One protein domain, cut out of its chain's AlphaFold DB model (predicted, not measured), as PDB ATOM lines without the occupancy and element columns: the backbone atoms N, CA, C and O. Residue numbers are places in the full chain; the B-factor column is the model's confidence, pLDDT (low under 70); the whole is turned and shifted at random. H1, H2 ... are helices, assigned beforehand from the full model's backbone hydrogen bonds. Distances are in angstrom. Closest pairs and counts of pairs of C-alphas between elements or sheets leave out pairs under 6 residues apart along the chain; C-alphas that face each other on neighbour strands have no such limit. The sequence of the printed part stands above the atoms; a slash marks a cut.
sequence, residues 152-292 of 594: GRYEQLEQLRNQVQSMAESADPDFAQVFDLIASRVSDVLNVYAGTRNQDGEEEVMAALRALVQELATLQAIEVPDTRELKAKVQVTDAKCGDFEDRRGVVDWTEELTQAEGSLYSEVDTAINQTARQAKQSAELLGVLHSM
ATOM      1  N   GLY A 152     112.342 140.358 115.830       53.47
ATOM      2  CA  GLY A 152     113.534 139.888 116.552       53.47
ATOM      3  C   GLY A 152     114.220 140.901 117.485       53.47
ATOM      4  O   GLY A 152     115.227 140.562 118.098       53.47
ATOM      5  N   ARG A 153     113.743 142.150 117.599       61.28
ATOM      6  CA  ARG A 153     114.418 143.222 118.373       61.28
ATOM      7  C   ARG A 153     113.973 143.312 119.833       61.28
ATOM      8  O   ARG A 153     114.815 143.518 120.707       61.28
ATOM      9  N   TYR A 154     112.695 143.056 120.112       60.75
ATOM     10  CA  TYR A 154     112.194 142.905 121.484       60.75
ATOM     11  C   TYR A 154     112.896 141.731 122.185       60.75
ATOM     12  O   TYR A 154     113.345 141.850 123.323       60.75
ATOM     13  N   GLU A 155     113.127 140.641 121.444       65.94
ATOM     14  CA  GLU A 155     113.916 139.495 121.899       65.94
ATOM     15  C   GLU A 155     115.367 139.873 122.247       65.94
ATOM     16  O   GLU A 155     115.927 139.305 123.177       65.94
ATOM     17  N   GLN A 156     115.989 140.850 121.570       70.88
ATOM     18  CA  GLN A 156     117.357 141.293 121.890       70.88
ATOM     19  C   GLN A 156     117.443 142.101 123.188       70.88
ATOM     20  O   GLN A 156     118.409 141.946 123.936       70.88
ATOM     21  N   LEU A 157     116.465 142.970 123.454       68.69
ATOM     22  CA  LEU A 157     116.349 143.677 124.735       68.69
ATOM     23  C   LEU A 157     116.067 142.686 125.870       68.69
ATOM     24  O   LEU A 157     116.629 142.802 126.957       68.69
ATOM     25  N   GLU A 158     115.245 141.673 125.603       72.25
ATOM     26  CA  GLU A 158     114.934 140.629 126.570       72.25
ATOM     27  C   GLU A 158     116.130 139.698 126.837       72.25
ATOM     28  O   GLU A 158     116.405 139.344 127.986       72.25
ATOM     29  N   GLN A 159     116.913 139.373 125.804       79.38
ATOM     30  CA  GLN A 159     118.206 138.698 125.938       79.38
ATOM     31  C   GLN A 159     119.188 139.529 126.766       79.38
ATOM     32  O   GLN A 159     119.832 138.979 127.657       79.38
ATOM     33  N   LEU A 160     119.275 140.843 126.521       78.94
ATOM     34  CA  LEU A 160     120.127 141.740 127.301       78.94
ATOM     35  C   LEU A 160     119.678 141.790 128.768       78.94
ATOM     36  O   LEU A 160     120.516 141.667 129.653       78.94
ATOM     37  N   ARG A 161     118.369 141.889 129.038       80.19
ATOM     38  CA  ARG A 161     117.808 141.806 130.398       80.19
ATOM     39  C   ARG A 161     118.245 140.517 131.091       80.19
ATOM     40  O   ARG A 161     118.785 140.567 132.191       80.19
ATOM     41  N   ASN A 162     118.042 139.373 130.439       81.31
ATOM     42  CA  ASN A 162     118.383 138.067 131.005       81.31
ATOM     43  C   ASN A 162     119.899 137.924 131.236       81.31
ATOM     44  O   ASN A 162     120.316 137.352 132.240       81.31
ATOM     45  N   GLN A 163     120.723 138.467 130.334       82.12
ATOM     46  CA  GLN A 163     122.177 138.498 130.489       82.12
ATOM     47  C   GLN A 163     122.591 139.332 131.706       82.12
ATOM     48  O   GLN A 163     123.367 138.856 132.528       82.12
ATOM     49  N   VAL A 164     122.056 140.547 131.844       80.94
ATOM     50  CA  VAL A 164     122.354 141.439 132.975       80.94
ATOM     51  C   VAL A 164     121.908 140.819 134.297       80.94
ATOM     52  O   VAL A 164     122.628 140.902 135.284       80.94
ATOM     53  N   GLN A 165     120.759 140.148 134.312       80.25
ATOM     54  CA  GLN A 165     120.236 139.510 135.515       80.25
ATOM     55  C   GLN A 165     121.075 138.295 135.942       80.25
ATOM     56  O   GLN A 165     121.411 138.158 137.113       80.25
ATOM     57  N   SER A 166     121.521 137.476 134.985       82.19
ATOM     58  CA  SER A 166     122.493 136.398 135.237       82.19
ATOM     59  C   SER A 166     123.836 136.932 135.759       82.19
ATOM     60  O   SER A 166     124.457 136.356 136.659       82.19
ATOM     61  N   MET A 167     124.281 138.080 135.239       78.69
ATOM     62  CA  MET A 167     125.468 138.762 135.748       78.69
ATOM     63  C   MET A 167     125.266 139.287 137.173       78.69
ATOM     64  O   MET A 167     126.166 139.125 137.986       78.69
ATOM     65  N   ALA A 168     124.098 139.845 137.506       77.00
ATOM     66  CA  ALA A 168     123.785 140.305 138.861       77.00
ATOM     67  C   ALA A 168     123.849 139.165 139.892       77.00
ATOM     68  O   ALA A 168     124.431 139.333 140.960       77.00
ATOM     69  N   GLU A 169     123.321 137.985 139.548       78.81
ATOM     70  CA  GLU A 169     123.312 136.800 140.420       78.81
ATOM     71  C   GLU A 169     124.711 136.240 140.715       78.81
ATOM     72  O   GLU A 169     124.929 135.619 141.756       78.81
ATOM     73  N   SER A 170     125.656 136.443 139.796       77.12
ATOM     74  CA  SER A 170     127.035 135.947 139.894       77.12
ATOM     75  C   SER A 170     128.051 137.028 140.273       77.12
ATOM     76  O   SER A 170     129.242 136.736 140.401       77.12
ATOM     77  N   ALA A 171     127.600 138.271 140.440       72.75
ATOM     78  CA  ALA A 171     128.457 139.411 140.700       72.75
ATOM     79  C   ALA A 171     128.819 139.586 142.174       72.75
ATOM     80  O   ALA A 171     128.077 139.211 143.083       72.75
ATOM     81  N   ASP A 172     129.965 140.233 142.400       73.56
ATOM     82  CA  ASP A 172     130.302 140.774 143.713       73.56
ATOM     83  C   ASP A 172     129.175 141.717 144.188       73.56
ATOM     84  O   ASP A 172     128.554 142.391 143.358       73.56
ATOM     85  N   PRO A 173     128.934 141.848 145.507       75.94
ATOM     86  CA  PRO A 173     127.835 142.656 146.049       75.94
ATOM     87  C   PRO A 173     127.795 144.103 145.534       75.94
ATOM     88  O   PRO A 173     126.712 144.660 145.348       75.94
ATOM     89  N   ASP A 174     128.967 144.688 145.270       68.25
ATOM     90  CA  ASP A 174     129.122 146.060 144.773       68.25
ATOM     91  C   ASP A 174     128.677 146.214 143.305       68.25
ATOM     92  O   ASP A 174     128.230 147.283 142.893       68.25
ATOM     93  N   PHE A 175     128.758 145.143 142.511       70.56
ATOM     94  CA  PHE A 175     128.312 145.108 141.116       70.56
ATOM     95  C   PHE A 175     126.874 144.605 140.975       70.56
ATOM     96  O   PHE A 175     126.160 145.065 140.084       70.56
ATOM     97  N   ALA A 176     126.431 143.703 141.856       77.19
ATOM     98  CA  ALA A 176     125.085 143.133 141.832       77.19
ATOM     99  C   ALA A 176     124.004 144.226 141.858       77.19
ATOM    100  O   ALA A 176     123.116 144.228 141.011       77.19
ATOM    101  N   GLN A 177     124.145 145.233 142.731       74.75
ATOM    102  CA  GLN A 177     123.200 146.358 142.809       74.75
ATOM    103  C   GLN A 177     123.141 147.185 141.514       74.75
ATOM    104  O   GLN A 177     122.074 147.667 141.129       74.75
ATOM    105  N   VAL A 178     124.275 147.352 140.827       74.62
ATOM    106  CA  VAL A 178     124.348 148.095 139.560       74.62
ATOM    107  C   VAL A 178     123.717 147.287 138.434       74.62
ATOM    108  O   VAL A 178     122.946 147.839 137.652       74.62
ATOM    109  N   PHE A 179     123.998 145.986 138.360       81.38
ATOM    110  CA  PHE A 179     123.372 145.112 137.371       81.38
ATOM    111  C   PHE A 179     121.862 144.980 137.605       81.38
ATOM    112  O   PHE A 179     121.108 145.074 136.641       81.38
ATOM    113  N   ASP A 180     121.396 144.891 138.851       79.12
ATOM    114  CA  ASP A 180     119.965 144.904 139.184       79.12
ATOM    115  C   ASP A 180     119.286 146.209 138.744       79.12
ATOM    116  O   ASP A 180     118.206 146.194 138.144       79.12
ATOM    117  N   LEU A 181     119.941 147.353 138.975       77.56
ATOM    118  CA  LEU A 181     119.453 148.653 138.517       77.56
ATOM    119  C   LEU A 181     119.377 148.717 136.983       77.56
ATOM    120  O   LEU A 181     118.377 149.189 136.438       77.56
ATOM    121  N   ILE A 182     120.399 148.212 136.282       78.94
ATOM    122  CA  ILE A 182     120.407 148.122 134.815       78.94
ATOM    123  C   ILE A 182     119.276 147.202 134.339       78.94
ATOM    124  O   ILE A 182     118.522 147.597 133.453       78.94
ATOM    125  N   ALA A 183     119.085 146.024 134.938       78.25
ATOM    126  CA  ALA A 183     118.034 145.075 134.559       78.25
ATOM    127  C   ALA A 183     116.621 145.657 134.750       78.25
ATOM    128  O   ALA A 183     115.765 145.539 133.862       78.25
ATOM    129  N   SER A 184     116.383 146.354 135.868       79.19
ATOM    130  CA  SER A 184     115.127 147.072 136.116       79.19
ATOM    131  C   SER A 184     114.868 148.130 135.046       79.19
ATOM    132  O   SER A 184     113.735 148.319 134.613       79.19
ATOM    133  N   ARG A 185     115.912 148.817 134.587       75.12
ATOM    134  CA  ARG A 185     115.778 149.944 133.661       75.12
ATOM    135  C   ARG A 185     115.715 149.517 132.207       75.12
ATOM    136  O   ARG A 185     114.974 150.126 131.448       75.12
ATOM    137  N   VAL A 186     116.370 148.417 131.839       75.50
ATOM    138  CA  VAL A 186     116.104 147.700 130.582       75.50
ATOM    139  C   VAL A 186     114.625 147.305 130.518       75.50
ATOM    140  O   VAL A 186     113.999 147.454 129.472       75.50
ATOM    141  N   SER A 187     114.036 146.881 131.642       75.69
ATOM    142  CA  SER A 187     112.603 146.558 131.725       75.69
ATOM    143  C   SER A 187     111.706 147.797 131.595       75.69
ATOM    144  O   SER A 187     110.701 147.757 130.889       75.69
ATOM    145  N   ASP A 188     112.081 148.925 132.205       76.69
ATOM    146  CA  ASP A 188     111.357 150.193 132.030       76.69
ATOM    147  C   ASP A 188     111.423 150.700 130.584       76.69
ATOM    148  O   ASP A 188     110.423 151.166 130.047       76.69
ATOM    149  N   VAL A 189     112.584 150.581 129.939       69.94
ATOM    150  CA  VAL A 189     112.811 150.948 128.534       69.94
ATOM    151  C   VAL A 189     111.992 150.056 127.598       69.94
ATOM    152  O   VAL A 189     111.325 150.571 126.704       69.94
ATOM    153  N   LEU A 190     111.962 148.744 127.854       69.38
ATOM    154  CA  LEU A 190     111.095 147.784 127.162       69.38
ATOM    155  C   LEU A 190     109.614 148.182 127.241       69.38
ATOM    156  O   LEU A 190     108.885 148.027 126.265       69.38
ATOM    157  N   ASN A 191     109.172 148.718 128.382       73.19
ATOM    158  CA  ASN A 191     107.798 149.185 128.570       73.19
ATOM    159  C   ASN A 191     107.521 150.530 127.882       73.19
ATOM    160  O   ASN A 191     106.407 150.742 127.413       73.19
ATOM    161  N   VAL A 192     108.504 151.434 127.811       71.56
ATOM    162  CA  VAL A 192     108.367 152.733 127.124       71.56
ATOM    163  C   VAL A 192     108.283 152.552 125.613       71.56
ATOM    164  O   VAL A 192     107.475 153.213 124.968       71.56
ATOM    165  N   TYR A 193     109.076 151.638 125.054       66.94
ATOM    166  CA  TYR A 193     109.039 151.355 123.624       66.94
ATOM    167  C   TYR A 193     107.921 150.381 123.217       66.94
ATOM    168  O   TYR A 193     107.642 150.238 122.023       66.94
ATOM    169  N   ALA A 194     107.221 149.761 124.175       64.38
ATOM    170  CA  ALA A 194     106.096 148.873 123.901       64.38
ATOM    171  C   ALA A 194     104.981 149.606 123.128       64.38
ATOM    172  O   ALA A 194     104.237 150.413 123.679       64.38
ATOM    173  N   GLY A 195     104.852 149.297 121.834       56.50
ATOM    174  CA  GLY A 195     103.860 149.908 120.941       56.50
ATOM    175  C   GLY A 195     104.336 151.156 120.184       56.50
ATOM    176  O   GLY A 195     103.558 151.709 119.407       56.50
ATOM    177  N   THR A 196     105.595 151.567 120.358       60.84
ATOM    178  CA  THR A 196     106.222 152.679 119.616       60.84
ATOM    179  C   THR A 196     106.867 152.203 118.309       60.84
ATOM    180  O   THR A 196     107.056 151.004 118.096       60.84
ATOM    181  N   ARG A 197     107.196 153.140 117.409       60.56
ATOM    182  CA  ARG A 197     107.819 152.853 116.097       60.56
ATOM    183  C   ARG A 197     109.225 153.449 115.940       60.56
ATOM    184  O   ARG A 197     109.751 153.485 114.827       60.56
ATOM    185  N   ASN A 198     109.845 153.913 117.028       63.66
ATOM    186  CA  ASN A 198     111.115 154.645 117.003       63.66
ATOM    187  C   ASN A 198     112.357 153.729 117.026       63.66
ATOM    188  O   ASN A 198     113.031 153.583 118.044       63.66
ATOM    189  N   GLN A 199     112.661 153.130 115.875       65.81
ATOM    190  CA  GLN A 199     113.743 152.147 115.723       65.81
ATOM    191  C   GLN A 199     115.146 152.732 115.927       65.81
ATOM    192  O   GLN A 199     115.985 152.094 116.561       65.81
ATOM    193  N   ASP A 200     115.397 153.936 115.414       65.06
ATOM    194  CA  ASP A 200     116.697 154.602 115.557       65.06
ATOM    195  C   ASP A 200     116.984 154.904 117.035       65.06
ATOM    196  O   ASP A 200     118.096 154.695 117.526       65.06
ATOM    197  N   GLY A 201     115.949 155.334 117.765       64.50
ATOM    198  CA  GLY A 201     116.038 155.595 119.192       64.50
ATOM    199  C   GLY A 201     116.263 154.340 120.035       64.50
ATOM    200  O   GLY A 201     117.043 154.377 120.988       64.50
ATOM    201  N   GLU A 202     115.630 153.219 119.679       67.00
ATOM    202  CA  GLU A 202     115.879 151.914 120.306       67.00
ATOM    203  C   GLU A 202     117.313 151.411 120.073       67.00
ATOM    204  O   GLU A 202     117.932 150.882 120.998       67.00
ATOM    205  N   GLU A 203     117.865 151.572 118.864       72.44
ATOM    206  CA  GLU A 203     119.232 151.137 118.538       72.44
ATOM    207  C   GLU A 203     120.294 151.934 119.308       72.44
ATOM    208  O   GLU A 203     121.231 151.340 119.851       72.44
ATOM    209  N   GLU A 204     120.129 153.256 119.416       70.31
ATOM    210  CA  GLU A 204     121.027 154.122 120.194       70.31
ATOM    211  C   GLU A 204     121.019 153.732 121.682       70.31
ATOM    212  O   GLU A 204     122.070 153.551 122.305       70.31
ATOM    213  N   VAL A 205     119.820 153.507 122.224       70.38
ATOM    214  CA  VAL A 205     119.590 153.012 123.585       70.38
ATOM    215  C   VAL A 205     120.257 151.654 123.824       70.38
ATOM    216  O   VAL A 205     120.954 151.464 124.825       70.38
ATOM    217  N   MET A 206     120.087 150.712 122.898       74.00
ATOM    218  CA  MET A 206     120.652 149.369 123.007       74.00
ATOM    219  C   MET A 206     122.173 149.352 122.915       74.00
ATOM    220  O   MET A 206     122.827 148.602 123.645       74.00
ATOM    221  N   ALA A 207     122.751 150.173 122.041       75.00
ATOM    222  CA  ALA A 207     124.194 150.314 121.931       75.00
ATOM    223  C   ALA A 207     124.798 150.856 123.236       75.00
ATOM    224  O   ALA A 207     125.788 150.305 123.724       75.00
ATOM    225  N   ALA A 208     124.167 151.871 123.839       73.25
ATOM    226  CA  ALA A 208     124.603 152.439 125.112       73.25
ATOM    227  C   ALA A 208     124.529 151.417 126.261       73.25
ATOM    228  O   ALA A 208     125.490 151.268 127.016       73.25
ATOM    229  N   LEU A 209     123.430 150.662 126.364       74.56
ATOM    230  CA  LEU A 209     123.265 149.634 127.399       74.56
ATOM    231  C   LEU A 209     124.246 148.464 127.227       74.56
ATOM    232  O   LEU A 209     124.821 148.004 128.210       74.56
ATOM    233  N   ARG A 210     124.499 147.997 125.997       78.44
ATOM    234  CA  ARG A 210     125.496 146.937 125.744       78.44
ATOM    235  C   ARG A 210     126.910 147.386 126.099       78.44
ATOM    236  O   ARG A 210     127.630 146.632 126.748       78.44
ATOM    237  N   ALA A 211     127.291 148.601 125.706       75.81
ATOM    238  CA  ALA A 211     128.594 149.162 126.053       75.81
ATOM    239  C   ALA A 211     128.766 149.276 127.578       75.81
ATOM    240  O   ALA A 211     129.790 148.851 128.109       75.81
ATOM    241  N   LEU A 212     127.726 149.740 128.283       76.44
ATOM    242  CA  LEU A 212     127.698 149.809 129.745       76.44
ATOM    243  C   LEU A 212     127.927 148.442 130.403       76.44
ATOM    244  O   LEU A 212     128.798 148.292 131.260       76.44
ATOM    245  N   VAL A 213     127.145 147.440 129.997       78.25
ATOM    246  CA  VAL A 213     127.231 146.080 130.549       78.25
ATOM    247  C   VAL A 213     128.604 145.475 130.282       78.25
ATOM    248  O   VAL A 213     129.173 144.832 131.161       78.25
ATOM    249  N   GLN A 214     129.173 145.717 129.100       81.19
ATOM    250  CA  GLN A 214     130.484 145.196 128.735       81.19
ATOM    251  C   GLN A 214     131.625 145.841 129.534       81.19
ATOM    252  O   GLN A 214     132.538 145.130 129.960       81.19
ATOM    253  N   GLU A 215     131.586 147.150 129.791       78.06
ATOM    254  CA  GLU A 215     132.598 147.809 130.628       78.06
ATOM    255  C   GLU A 215     132.524 147.359 132.093       78.06
ATOM    256  O   GLU A 215     133.559 147.064 132.694       78.06
ATOM    257  N   LEU A 216     131.314 147.216 132.647       76.25
ATOM    258  CA  LEU A 216     131.119 146.673 133.994       76.25
ATOM    259  C   LEU A 216     131.571 145.211 134.092       76.25
ATOM    260  O   LEU A 216     132.257 144.861 135.049       76.25
ATOM    261  N   ALA A 217     131.263 144.380 133.089       77.69
ATOM    262  CA  ALA A 217     131.742 142.998 133.011       77.69
ATOM    263  C   ALA A 217     133.273 142.931 133.008       77.69
ATOM    264  O   ALA A 217     133.876 142.114 133.704       77.69
ATOM    265  N   THR A 218     133.902 143.813 132.228       80.75
ATOM    266  CA  THR A 218     135.361 143.891 132.127       80.75
ATOM    267  C   THR A 218     135.969 144.304 133.463       80.75
ATOM    268  O   THR A 218     136.946 143.697 133.889       80.75
ATOM    269  N   LEU A 219     135.377 145.287 134.157       79.56
ATOM    270  CA  LEU A 219     135.851 145.698 135.479       79.56
ATOM    271  C   LEU A 219     135.659 144.581 136.506       79.56
ATOM    272  O   LEU A 219     136.587 144.318 137.261       79.56
ATOM    273  N   GLN A 220     134.512 143.894 136.512       79.94
ATOM    274  CA  GLN A 220     134.231 142.775 137.415       79.94
ATOM    275  C   GLN A 220     135.257 141.647 137.247       79.94
ATOM    276  O   GLN A 220     135.795 141.173 138.248       79.94
ATOM    277  N   ALA A 221     135.585 141.284 136.003       80.25
ATOM    278  CA  ALA A 221     136.536 140.220 135.675       80.25
ATOM    279  C   ALA A 221     137.993 140.516 136.089       80.25
ATOM    280  O   ALA A 221     138.823 139.607 136.088       80.25
ATOM    281  N   ILE A 222     138.329 141.764 136.435       80.00
ATOM    282  CA  ILE A 222     139.675 142.139 136.890       80.00
ATOM    283  C   ILE A 222     139.897 141.677 138.335       80.00
ATOM    284  O   ILE A 222     139.670 142.420 139.289       80.00
ATOM    285  N   GLU A 223     140.381 140.457 138.524       76.81
ATOM    286  CA  GLU A 223     140.780 139.985 139.850       76.81
ATOM    287  C   GLU A 223     142.076 140.665 140.312       76.81
ATOM    288  O   GLU A 223     143.094 140.659 139.618       76.81
ATOM    289  N   VAL A 224     142.045 141.248 141.515       76.56
ATOM    290  CA  VAL A 224     143.261 141.717 142.189       76.56
ATOM    291  C   VAL A 224     143.920 140.504 142.848       76.56
ATOM    292  O   VAL A 224     143.289 139.925 143.739       76.56
ATOM    293  N   PRO A 225     145.152 140.125 142.460       76.38
ATOM    294  CA  PRO A 225     145.829 138.959 143.017       76.38
ATOM    295  C   PRO A 225     145.913 139.008 144.547       76.38
ATOM    296  O   PRO A 225     146.191 140.067 145.114       76.38
ATOM    297  N   ASP A 226     145.713 137.870 145.215       80.25
ATOM    298  CA  ASP A 226     145.973 137.764 146.653       80.25
ATOM    299  C   ASP A 226     147.473 137.554 146.898       80.25
ATOM    300  O   ASP A 226     148.062 136.529 146.559       80.25
ATOM    301  N   THR A 227     148.101 138.564 147.478       84.69
ATOM    302  CA  THR A 227     149.539 138.649 147.754       84.69
ATOM    303  C   THR A 227     149.862 138.356 149.218       84.69
ATOM    304  O   THR A 227     151.039 138.352 149.588       84.69
ATOM    305  N   ARG A 228     148.860 138.108 150.076       83.56
ATOM    306  CA  ARG A 228     149.045 137.993 151.534       83.56
ATOM    307  C   ARG A 228     150.025 136.895 151.914       83.56
ATOM    308  O   ARG A 228     150.883 137.116 152.766       83.56
ATOM    309  N   GLU A 229     149.924 135.735 151.272       87.06
ATOM    310  CA  GLU A 229     150.833 134.612 151.515       87.06
ATOM    311  C   GLU A 229     152.271 134.962 151.131       87.06
ATOM    312  O   GLU A 229     153.205 134.694 151.889       87.06
ATOM    313  N   LEU A 230     152.455 135.617 149.981       90.12
ATOM    314  CA  LEU A 230     153.769 136.057 149.525       90.12
ATOM    315  C   LEU A 230     154.352 137.115 150.467       90.12
ATOM    316  O   LEU A 230     155.515 137.012 150.848       90.12
ATOM    317  N   LYS A 231     153.544 138.090 150.893       89.06
ATOM    318  CA  LYS A 231     153.947 139.120 151.857       89.06
ATOM    319  C   LYS A 231     154.368 138.501 153.190       89.06
ATOM    320  O   LYS A 231     155.440 138.827 153.694       89.06
ATOM    321  N   ALA A 232     153.574 137.576 153.727       89.56
ATOM    322  CA  ALA A 232     153.904 136.864 154.959       89.56
ATOM    323  C   ALA A 232     155.205 136.063 154.814       89.56
ATOM    324  O   ALA A 232     156.070 136.120 155.684       89.56
ATOM    325  N   LYS A 233     155.386 135.370 153.684       90.75
ATOM    326  CA  LYS A 233     156.615 134.627 153.391       90.75
ATOM    327  C   LYS A 233     157.839 135.545 153.349       90.75
ATOM    328  O   LYS A 233     158.842 135.224 153.972       90.75
ATOM    329  N   VAL A 234     157.747 136.688 152.670       92.44
ATOM    330  CA  VAL A 234     158.836 137.675 152.581       92.44
ATOM    331  C   VAL A 234     159.192 138.235 153.958       92.44
ATOM    332  O   VAL A 234     160.370 138.304 154.291       92.44
ATOM    333  N   GLN A 235     158.193 138.573 154.779       91.00
ATOM    334  CA  GLN A 235     158.410 139.051 156.148       91.00
ATOM    335  C   GLN A 235     159.097 137.999 157.025       91.00
ATOM    336  O   GLN A 235     160.007 138.324 157.780       91.00
ATOM    337  N   VAL A 236     158.694 136.731 156.904       93.50
ATOM    338  CA  VAL A 236     159.350 135.621 157.608       93.50
ATOM    339  C   VAL A 236     160.795 135.455 157.137       93.50
ATOM    340  O   VAL A 236     161.679 135.258 157.963       93.50
ATOM    341  N   THR A 237     161.058 135.542 155.831       94.69
ATOM    342  CA  THR A 237     162.421 135.456 155.292       94.69
ATOM    343  C   THR A 237     163.296 136.618 155.770       94.69
ATOM    344  O   THR A 237     164.417 136.370 156.200       94.69
ATOM    345  N   ASP A 238     162.794 137.855 155.775       92.62
ATOM    346  CA  ASP A 238     163.532 139.014 156.302       92.62
ATOM    347  C   ASP A 238     163.828 138.871 157.806       92.62
ATOM    348  O   ASP A 238     164.954 139.105 158.244       92.62
ATOM    349  N   ALA A 239     162.862 138.386 158.594       91.94
ATOM    350  CA  ALA A 239     163.077 138.099 160.014       91.94
ATOM    351  C   ALA A 239     164.165 137.033 160.231       91.94
ATOM    352  O   ALA A 239     165.058 137.230 161.051       91.94
ATOM    353  N   LYS A 240     164.155 135.945 159.442       93.31
ATOM    354  CA  LYS A 240     165.223 134.931 159.476       93.31
ATOM    355  C   LYS A 240     166.595 135.525 159.134       93.31
ATOM    356  O   LYS A 240     167.585 135.094 159.719       93.31
ATOM    357  N   CYS A 241     166.669 136.477 158.198       90.19
ATOM    358  CA  CYS A 241     167.909 137.202 157.897       90.19
ATOM    359  C   CYS A 241     168.396 137.996 159.106       90.19
ATOM    360  O   CYS A 241     169.562 137.863 159.464       90.19
ATOM    361  N   GLY A 242     167.508 138.740 159.774       86.81
ATOM    362  CA  GLY A 242     167.835 139.442 161.019       86.81
ATOM    363  C   GLY A 242     168.373 138.500 162.102       86.81
ATOM    364  O   GLY A 242     169.477 138.702 162.598       86.81
ATOM    365  N   ASP A 243     167.654 137.409 162.385       88.44
ATOM    366  CA  ASP A 243     168.072 136.408 163.377       88.44
ATOM    367  C   ASP A 243     169.431 135.774 163.028       88.44
ATOM    368  O   ASP A 243     170.244 135.467 163.905       88.44
ATOM    369  N   PHE A 244     169.688 135.541 161.738       88.81
ATOM    370  CA  PHE A 244     170.956 134.987 161.273       88.81
ATOM    371  C   PHE A 244     172.105 135.992 161.406       88.81
ATOM    372  O   PHE A 244     173.189 135.626 161.860       88.81
ATOM    373  N   GLU A 245     171.878 137.253 161.040       83.56
ATOM    374  CA  GLU A 245     172.857 138.334 161.159       83.56
ATOM    375  C   GLU A 245     173.260 138.580 162.619       83.56
ATOM    376  O   GLU A 245     174.455 138.708 162.901       83.56
ATOM    377  N   ASP A 246     172.300 138.539 163.546       82.62
ATOM    378  CA  ASP A 246     172.553 138.637 164.986       82.62
ATOM    379  C   ASP A 246     173.398 137.458 165.489       82.62
ATOM    380  O   ASP A 246     174.363 137.637 166.239       82.62
ATOM    381  N   ARG A 247     173.091 136.233 165.038       81.50
ATOM    382  CA  ARG A 247     173.875 135.034 165.383       81.50
ATOM    383  C   ARG A 247     175.295 135.089 164.824       81.50
ATOM    384  O   ARG A 247     176.227 134.675 165.514       81.50
ATOM    385  N   ARG A 248     175.472 135.610 163.607       75.69
ATOM    386  CA  ARG A 248     176.781 135.727 162.946       75.69
ATOM    387  C   ARG A 248     177.761 136.601 163.725       75.69
ATOM    388  O   ARG A 248     178.955 136.336 163.688       75.69
ATOM    389  N   GLY A 249     177.282 137.615 164.444       69.19
ATOM    390  CA  GLY A 249     178.145 138.501 165.232       69.19
ATOM    391  C   GLY A 249     178.693 137.898 166.532       69.19
ATOM    392  O   GLY A 249     179.559 138.510 167.153       69.19
ATOM    393  N   VAL A 250     178.182 136.741 166.976       74.44
ATOM    394  CA  VAL A 250     178.418 136.226 168.342       74.44
ATOM    395  C   VAL A 250     178.904 134.770 168.367       74.44
ATOM    396  O   VAL A 250     179.425 134.320 169.386       74.44
ATOM    397  N   VAL A 251     178.750 134.021 167.272       75.75
ATOM    398  CA  VAL A 251     179.068 132.585 167.206       75.75
ATOM    399  C   VAL A 251     180.239 132.331 166.258       75.75
ATOM    400  O   VAL A 251     180.290 132.900 165.170       75.75
ATOM    401  N   ASP A 252     181.150 131.439 166.656       76.88
ATOM    402  CA  ASP A 252     182.252 130.981 165.805       76.88
ATOM    403  C   ASP A 252     181.733 130.369 164.499       76.88
ATOM    404  O   ASP A 252     180.738 129.641 164.481       76.88
ATOM    405  N   TRP A 253     182.435 130.633 163.398       78.88
ATOM    406  CA  TRP A 253     182.027 130.159 162.081       78.88
ATOM    407  C   TRP A 253     182.243 128.650 161.929       78.88
ATOM    408  O   TRP A 253     183.363 128.148 162.042       78.88
ATOM    409  N   THR A 254     181.155 127.925 161.664       82.06
ATOM    410  CA  THR A 254     181.141 126.471 161.454       82.06
ATOM    411  C   THR A 254     180.616 126.128 160.063       82.06
ATOM    412  O   THR A 254     179.909 126.914 159.437       82.06
ATOM    413  N   GLU A 255     180.916 124.920 159.579       81.44
ATOM    414  CA  GLU A 255     180.400 124.430 158.292       81.44
ATOM    415  C   GLU A 255     178.860 124.411 158.251       81.44
ATOM    416  O   GLU A 255     178.255 124.754 157.236       81.44
ATOM    417  N   GLU A 256     178.219 124.100 159.383       84.00
ATOM    418  CA  GLU A 256     176.761 124.152 159.540       84.00
ATOM    419  C   GLU A 256     176.206 125.578 159.376       84.00
ATOM    420  O   GLU A 256     175.164 125.760 158.747       84.00
ATOM    421  N   LEU A 257     176.900 126.601 159.897       83.44
ATOM    422  CA  LEU A 257     176.506 128.005 159.730       83.44
ATOM    423  C   LEU A 257     176.661 128.472 158.280       83.44
ATOM    424  O   LEU A 257     175.766 129.143 157.768       83.44
ATOM    425  N   THR A 258     177.726 128.057 157.592       83.31
ATOM    426  CA  THR A 258     177.927 128.343 156.161       83.31
ATOM    427  C   THR A 258     176.826 127.717 155.298       83.31
ATOM    428  O   THR A 258     176.297 128.359 154.389       83.31
ATOM    429  N   GLN A 259     176.431 126.472 155.591       87.50
ATOM    430  CA  GLN A 259     175.320 125.813 154.893       87.50
ATOM    431  C   GLN A 259     173.975 126.492 155.189       87.50
ATOM    432  O   GLN A 259     173.167 126.681 154.274       87.50
ATOM    433  N   ALA A 260     173.743 126.900 156.440       88.00
ATOM    434  CA  ALA A 260     172.543 127.634 156.831       88.00
ATOM    435  C   ALA A 260     172.444 129.001 156.131       88.00
ATOM    436  O   ALA A 260     171.366 129.348 155.649       88.00
ATOM    437  N   GLU A 261     173.554 129.739 156.006       88.62
ATOM    438  CA  GLU A 261     173.615 130.995 155.245       88.62
ATOM    439  C   GLU A 261     173.255 130.762 153.774       88.62
ATOM    440  O   GLU A 261     172.385 131.437 153.227       88.62
ATOM    441  N   GLY A 262     173.872 129.761 153.134       88.25
ATOM    442  CA  GLY A 262     173.590 129.421 151.737       88.25
ATOM    443  C   GLY A 262     172.115 129.086 151.493       88.25
ATOM    444  O   GLY A 262     171.516 129.587 150.540       88.25
ATOM    445  N   SER A 263     171.506 128.292 152.380       92.38
ATOM    446  CA  SER A 263     170.078 127.961 152.302       92.38
ATOM    447  C   SER A 263     169.194 129.197 152.477       92.38
ATOM    448  O   SER A 263     168.250 129.390 151.712       92.38
ATOM    449  N   LEU A 264     169.497 130.050 153.459       94.44
ATOM    450  CA  LEU A 264     168.718 131.251 153.744       94.44
ATOM    451  C   LEU A 264     168.757 132.243 152.579       94.44
ATOM    452  O   LEU A 264     167.712 132.714 152.138       94.44
ATOM    453  N   TYR A 265     169.936 132.526 152.027       92.69
ATOM    454  CA  TYR A 265     170.048 133.480 150.921       92.69
ATOM    455  C   TYR A 265     169.516 132.920 149.590       92.69
ATOM    456  O   TYR A 265     169.074 133.693 148.743       92.69
ATOM    457  N   SER A 266     169.418 131.593 149.438       93.12
ATOM    458  CA  SER A 266     168.638 130.982 148.351       93.12
ATOM    459  C   SER A 266     167.121 131.196 148.522       93.12
ATOM    460  O   SER A 266     166.408 131.459 147.542       93.12
ATOM    461  N   GLU A 267     166.606 131.155 149.760       93.50
ATOM    462  CA  GLU A 267     165.220 131.553 150.058       93.50
ATOM    463  C   GLU A 267     164.991 133.045 149.757       93.50
ATOM    464  O   GLU A 267     163.965 133.388 149.161       93.50
ATOM    465  N   VAL A 268     165.951 133.914 150.104       94.81
ATOM    466  CA  VAL A 268     165.926 135.357 149.788       94.81
ATOM    467  C   VAL A 268     165.835 135.581 148.280       94.81
ATOM    468  O   VAL A 268     164.947 136.303 147.830       94.81
ATOM    469  N   ASP A 269     166.666 134.910 147.481       93.44
ATOM    470  CA  ASP A 269     166.627 135.012 146.016       93.44
ATOM    471  C   ASP A 269     165.288 134.577 145.433       93.44
ATOM    472  O   ASP A 269     164.735 135.210 144.527       93.44
ATOM    473  N   THR A 270     164.726 133.504 145.980       93.94
ATOM    474  CA  THR A 270     163.402 133.034 145.581       93.94
ATOM    475  C   THR A 270     162.335 134.082 145.906       93.94
ATOM    476  O   THR A 270     161.472 134.356 145.070       93.94
ATOM    477  N   ALA A 271     162.397 134.701 147.087       94.12
ATOM    478  CA  ALA A 271     161.454 135.727 147.521       94.12
ATOM    479  C   ALA A 271     161.584 137.037 146.715       94.12
ATOM    480  O   ALA A 271     160.565 137.590 146.295       94.12
ATOM    481  N   ILE A 272     162.804 137.494 146.409       92.31
ATOM    482  CA  ILE A 272     163.056 138.655 145.534       92.31
ATOM    483  C   ILE A 272     162.458 138.411 144.141       92.31
ATOM    484  O   ILE A 272     161.752 139.262 143.604       92.31
ATOM    485  N   ASN A 273     162.661 137.222 143.570       91.94
ATOM    486  CA  ASN A 273     162.117 136.887 142.254       91.94
ATOM    487  C   ASN A 273     160.585 136.758 142.251       91.94
ATOM    488  O   ASN A 273     159.924 137.193 141.305       91.94
ATOM    489  N   GLN A 274     160.000 136.165 143.297       92.69
ATOM    490  CA  GLN A 274     158.544 136.038 143.433       92.69
ATOM    491  C   GLN A 274     157.874 137.411 143.587       92.69
ATOM    492  O   GLN A 274     156.897 137.693 142.894       92.69
ATOM    493  N   THR A 275     158.434 138.288 144.424       90.44
ATOM    494  CA  THR A 275     157.937 139.663 144.603       90.44
ATOM    495  C   THR A 275     158.089 140.503 143.339       90.44
ATOM    496  O   THR A 275     157.151 141.208 142.983       90.44
ATOM    497  N   ALA A 276     159.198 140.375 142.601       87.38
ATOM    498  CA  ALA A 276     159.390 141.066 141.323       87.38
ATOM    499  C   ALA A 276     158.319 140.688 140.285       87.38
ATOM    500  O   ALA A 276     157.730 141.559 139.643       87.38
ATOM    501  N   ARG A 277     158.020 139.387 140.144       89.62
ATOM    502  CA  ARG A 277     156.966 138.904 139.234       89.62
ATOM    503  C   ARG A 277     155.592 139.438 139.632       89.62
ATOM    504  O   ARG A 277     154.857 139.912 138.770       89.62
ATOM    505  N   GLN A 278     155.277 139.402 140.925       89.75
ATOM    506  CA  GLN A 278     153.990 139.857 141.443       89.75
ATOM    507  C   GLN A 278     153.810 141.377 141.314       89.75
ATOM    508  O   GLN A 278     152.739 141.844 140.922       89.75
ATOM    509  N   ALA A 279     154.860 142.155 141.592       82.69
ATOM    510  CA  ALA A 279     154.860 143.607 141.428       82.69
ATOM    511  C   ALA A 279     154.663 144.000 139.958       82.69
ATOM    512  O   ALA A 279     153.853 144.877 139.668       82.69
ATOM    513  N   LYS A 280     155.318 143.295 139.022       84.19
ATOM    514  CA  LYS A 280     155.129 143.510 137.581       84.19
ATOM    515  C   LYS A 280     153.690 143.236 137.134       84.19
ATOM    516  O   LYS A 280     153.096 144.087 136.483       84.19
ATOM    517  N   GLN A 281     153.113 142.097 137.526       87.00
ATOM    518  CA  GLN A 281     151.710 141.774 137.224       87.00
ATOM    519  C   GLN A 281     150.747 142.824 137.789       87.00
ATOM    520  O   GLN A 281     149.796 143.230 137.127       87.00
ATOM    521  N   SER A 282     151.015 143.304 139.003       83.44
ATOM    522  CA  SER A 282     150.189 144.318 139.662       83.44
ATOM    523  C   SER A 282     150.327 145.695 138.995       83.44
ATOM    524  O   SER A 282     149.340 146.413 138.862       83.44
ATOM    525  N   ALA A 283     151.518 146.054 138.506       78.56
ATOM    526  CA  ALA A 283     151.740 147.268 137.720       78.56
ATOM    527  C   ALA A 283     151.044 147.211 136.347       78.56
ATOM    528  O   ALA A 283     150.433 148.192 135.925       78.56
ATOM    529  N   GLU A 284     151.083 146.060 135.669       83.94
ATOM    530  CA  GLU A 284     150.335 145.822 134.426       83.94
ATOM    531  C   GLU A 284     148.822 145.954 134.663       83.94
ATOM    532  O   GLU A 284     148.135 146.641 133.905       83.94
ATOM    533  N   LEU A 285     148.318 145.383 135.763       84.62
ATOM    534  CA  LEU A 285     146.921 145.510 136.178       84.62
ATOM    535  C   LEU A 285     146.527 146.966 136.450       84.62
ATOM    536  O   LEU A 285     145.463 147.408 136.019       84.62
ATOM    537  N   LEU A 286     147.395 147.728 137.120       82.00
ATOM    538  CA  LEU A 286     147.179 149.153 137.353       82.00
ATOM    539  C   LEU A 286     147.134 149.935 136.031       82.00
ATOM    540  O   LEU A 286     146.295 150.817 135.870       82.00
ATOM    541  N   GLY A 287     147.970 149.568 135.055       77.62
ATOM    542  CA  GLY A 287     147.915 150.108 133.695       77.62
ATOM    543  C   GLY A 287     146.579 149.831 132.995       77.62
ATOM    544  O   GLY A 287     146.011 150.737 132.380       77.62
ATOM    545  N   VAL A 288     146.041 148.612 133.135       82.31
ATOM    546  CA  VAL A 288     144.708 148.253 132.620       82.31
ATOM    547  C   VAL A 288     143.636 149.106 133.292       82.31
ATOM    548  O   VAL A 288     142.878 149.761 132.579       82.31
ATOM    549  N   LEU A 289     143.618 149.180 134.627       79.94
ATOM    550  CA  LEU A 289     142.655 149.992 135.380       79.94
ATOM    551  C   LEU A 289     142.722 151.472 134.967       79.94
ATOM    552  O   LEU A 289     141.689 152.056 134.648       79.94
ATOM    553  N   HIS A 290     143.924 152.047 134.847       77.62
ATOM    554  CA  HIS A 290     144.134 153.418 134.370       77.62
ATOM    555  C   HIS A 290     143.604 153.661 132.949       77.62
ATOM    556  O   HIS A 290     143.103 154.751 132.662       77.62
ATOM    557  N   SER A 291     143.710 152.661 132.068       76.25
ATOM    558  CA  SER A 291     143.259 152.745 130.674       76.25
ATOM    559  C   SER A 291     141.740 152.686 130.512       76.25
ATOM    560  O   SER A 291     141.219 153.190 129.512       76.25
ATOM    561  N   MET A 292     141.024 152.117 131.488       71.88
ATOM    562  CA  MET A 292     139.566 152.122 131.475       71.88
ATOM    563  C   MET A 292     139.101 153.578 131.548       71.88
ATOM    564  O   MET A 292     139.562 154.344 132.393       71.88
TER     565      MET A 292
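AT A GLANCE: This is residues 152 to 292 of the 594 residues of an uncharacterized protein of Thecamonas trahens ATCC 50062 (UniProt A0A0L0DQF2). The longest helix, H5, folds back along H4 as a long helical hairpin that makes one half of a rod; the other half is a three-helix up-and-down bundle of H1, H2 and H3, each running against the one before it. The halves are joined end to end by the link of residues 221 to 227, and residues 249 to 256 stick out at the hairpin's turn. The printed part has 141 residues with five named helices, H1 to H5 in order, and no named strand: all helix. It is extended, with a radius of gyration of the C-alphas of 27.6 A and spans of 92 by 24 by 20 A.

IN THESE COORDINATES: H5, residues 255 to 291, is 54.3 A long and ends at C-alpha 291 (143.259, 152.745, 130.674). H4, residues 228 to 248, is 30.1 A long. H3, residues 199 to 220, measures 31.3 A, H2, residues 173 to 193, 30.5 A, and H1, residues 152 to 170, 27.3 A, from C-alpha 152 (113.534, 139.888, 116.552).

HOW THE PARTS SIT: H5 touches H4 with residues 261 to 275 alone, closest at the C-alphas of Ala 271 and Val 234, 6.0 A; this hairpin has a shallow tilt of 32 degrees, opposite ways. H3 and H5 are only just apart, at 8.0 A. H2 and H3 touch as a hairpin, opposite ways at 7 degrees, a shallow tilt; their closest C-alphas, Phe 175 and Gln 220, are 7.4 A apart. H1 and H2, also a hairpin, touch at the C-alphas of Ala 168 and Ala 176, 4.3 A. H1 and H3 only just touch, with 3 pairs of C-alphas within 8 A, closest Val 164 and Val 213 at 7.2 A. Each O i to N i+4 pair is within hydrogen-bond range in H3, H4 and H5; H1 has 14 of 15, H2 15 of 17.

THE WHOLE: The C-alphas farthest apart, Gly 195 and Asp 252, are 92.3 A apart. The printed part has no cut and no long link. Its mean pLDDT is 79.6; the 19 residues under 70 include 152 to 155 and 193 to 202.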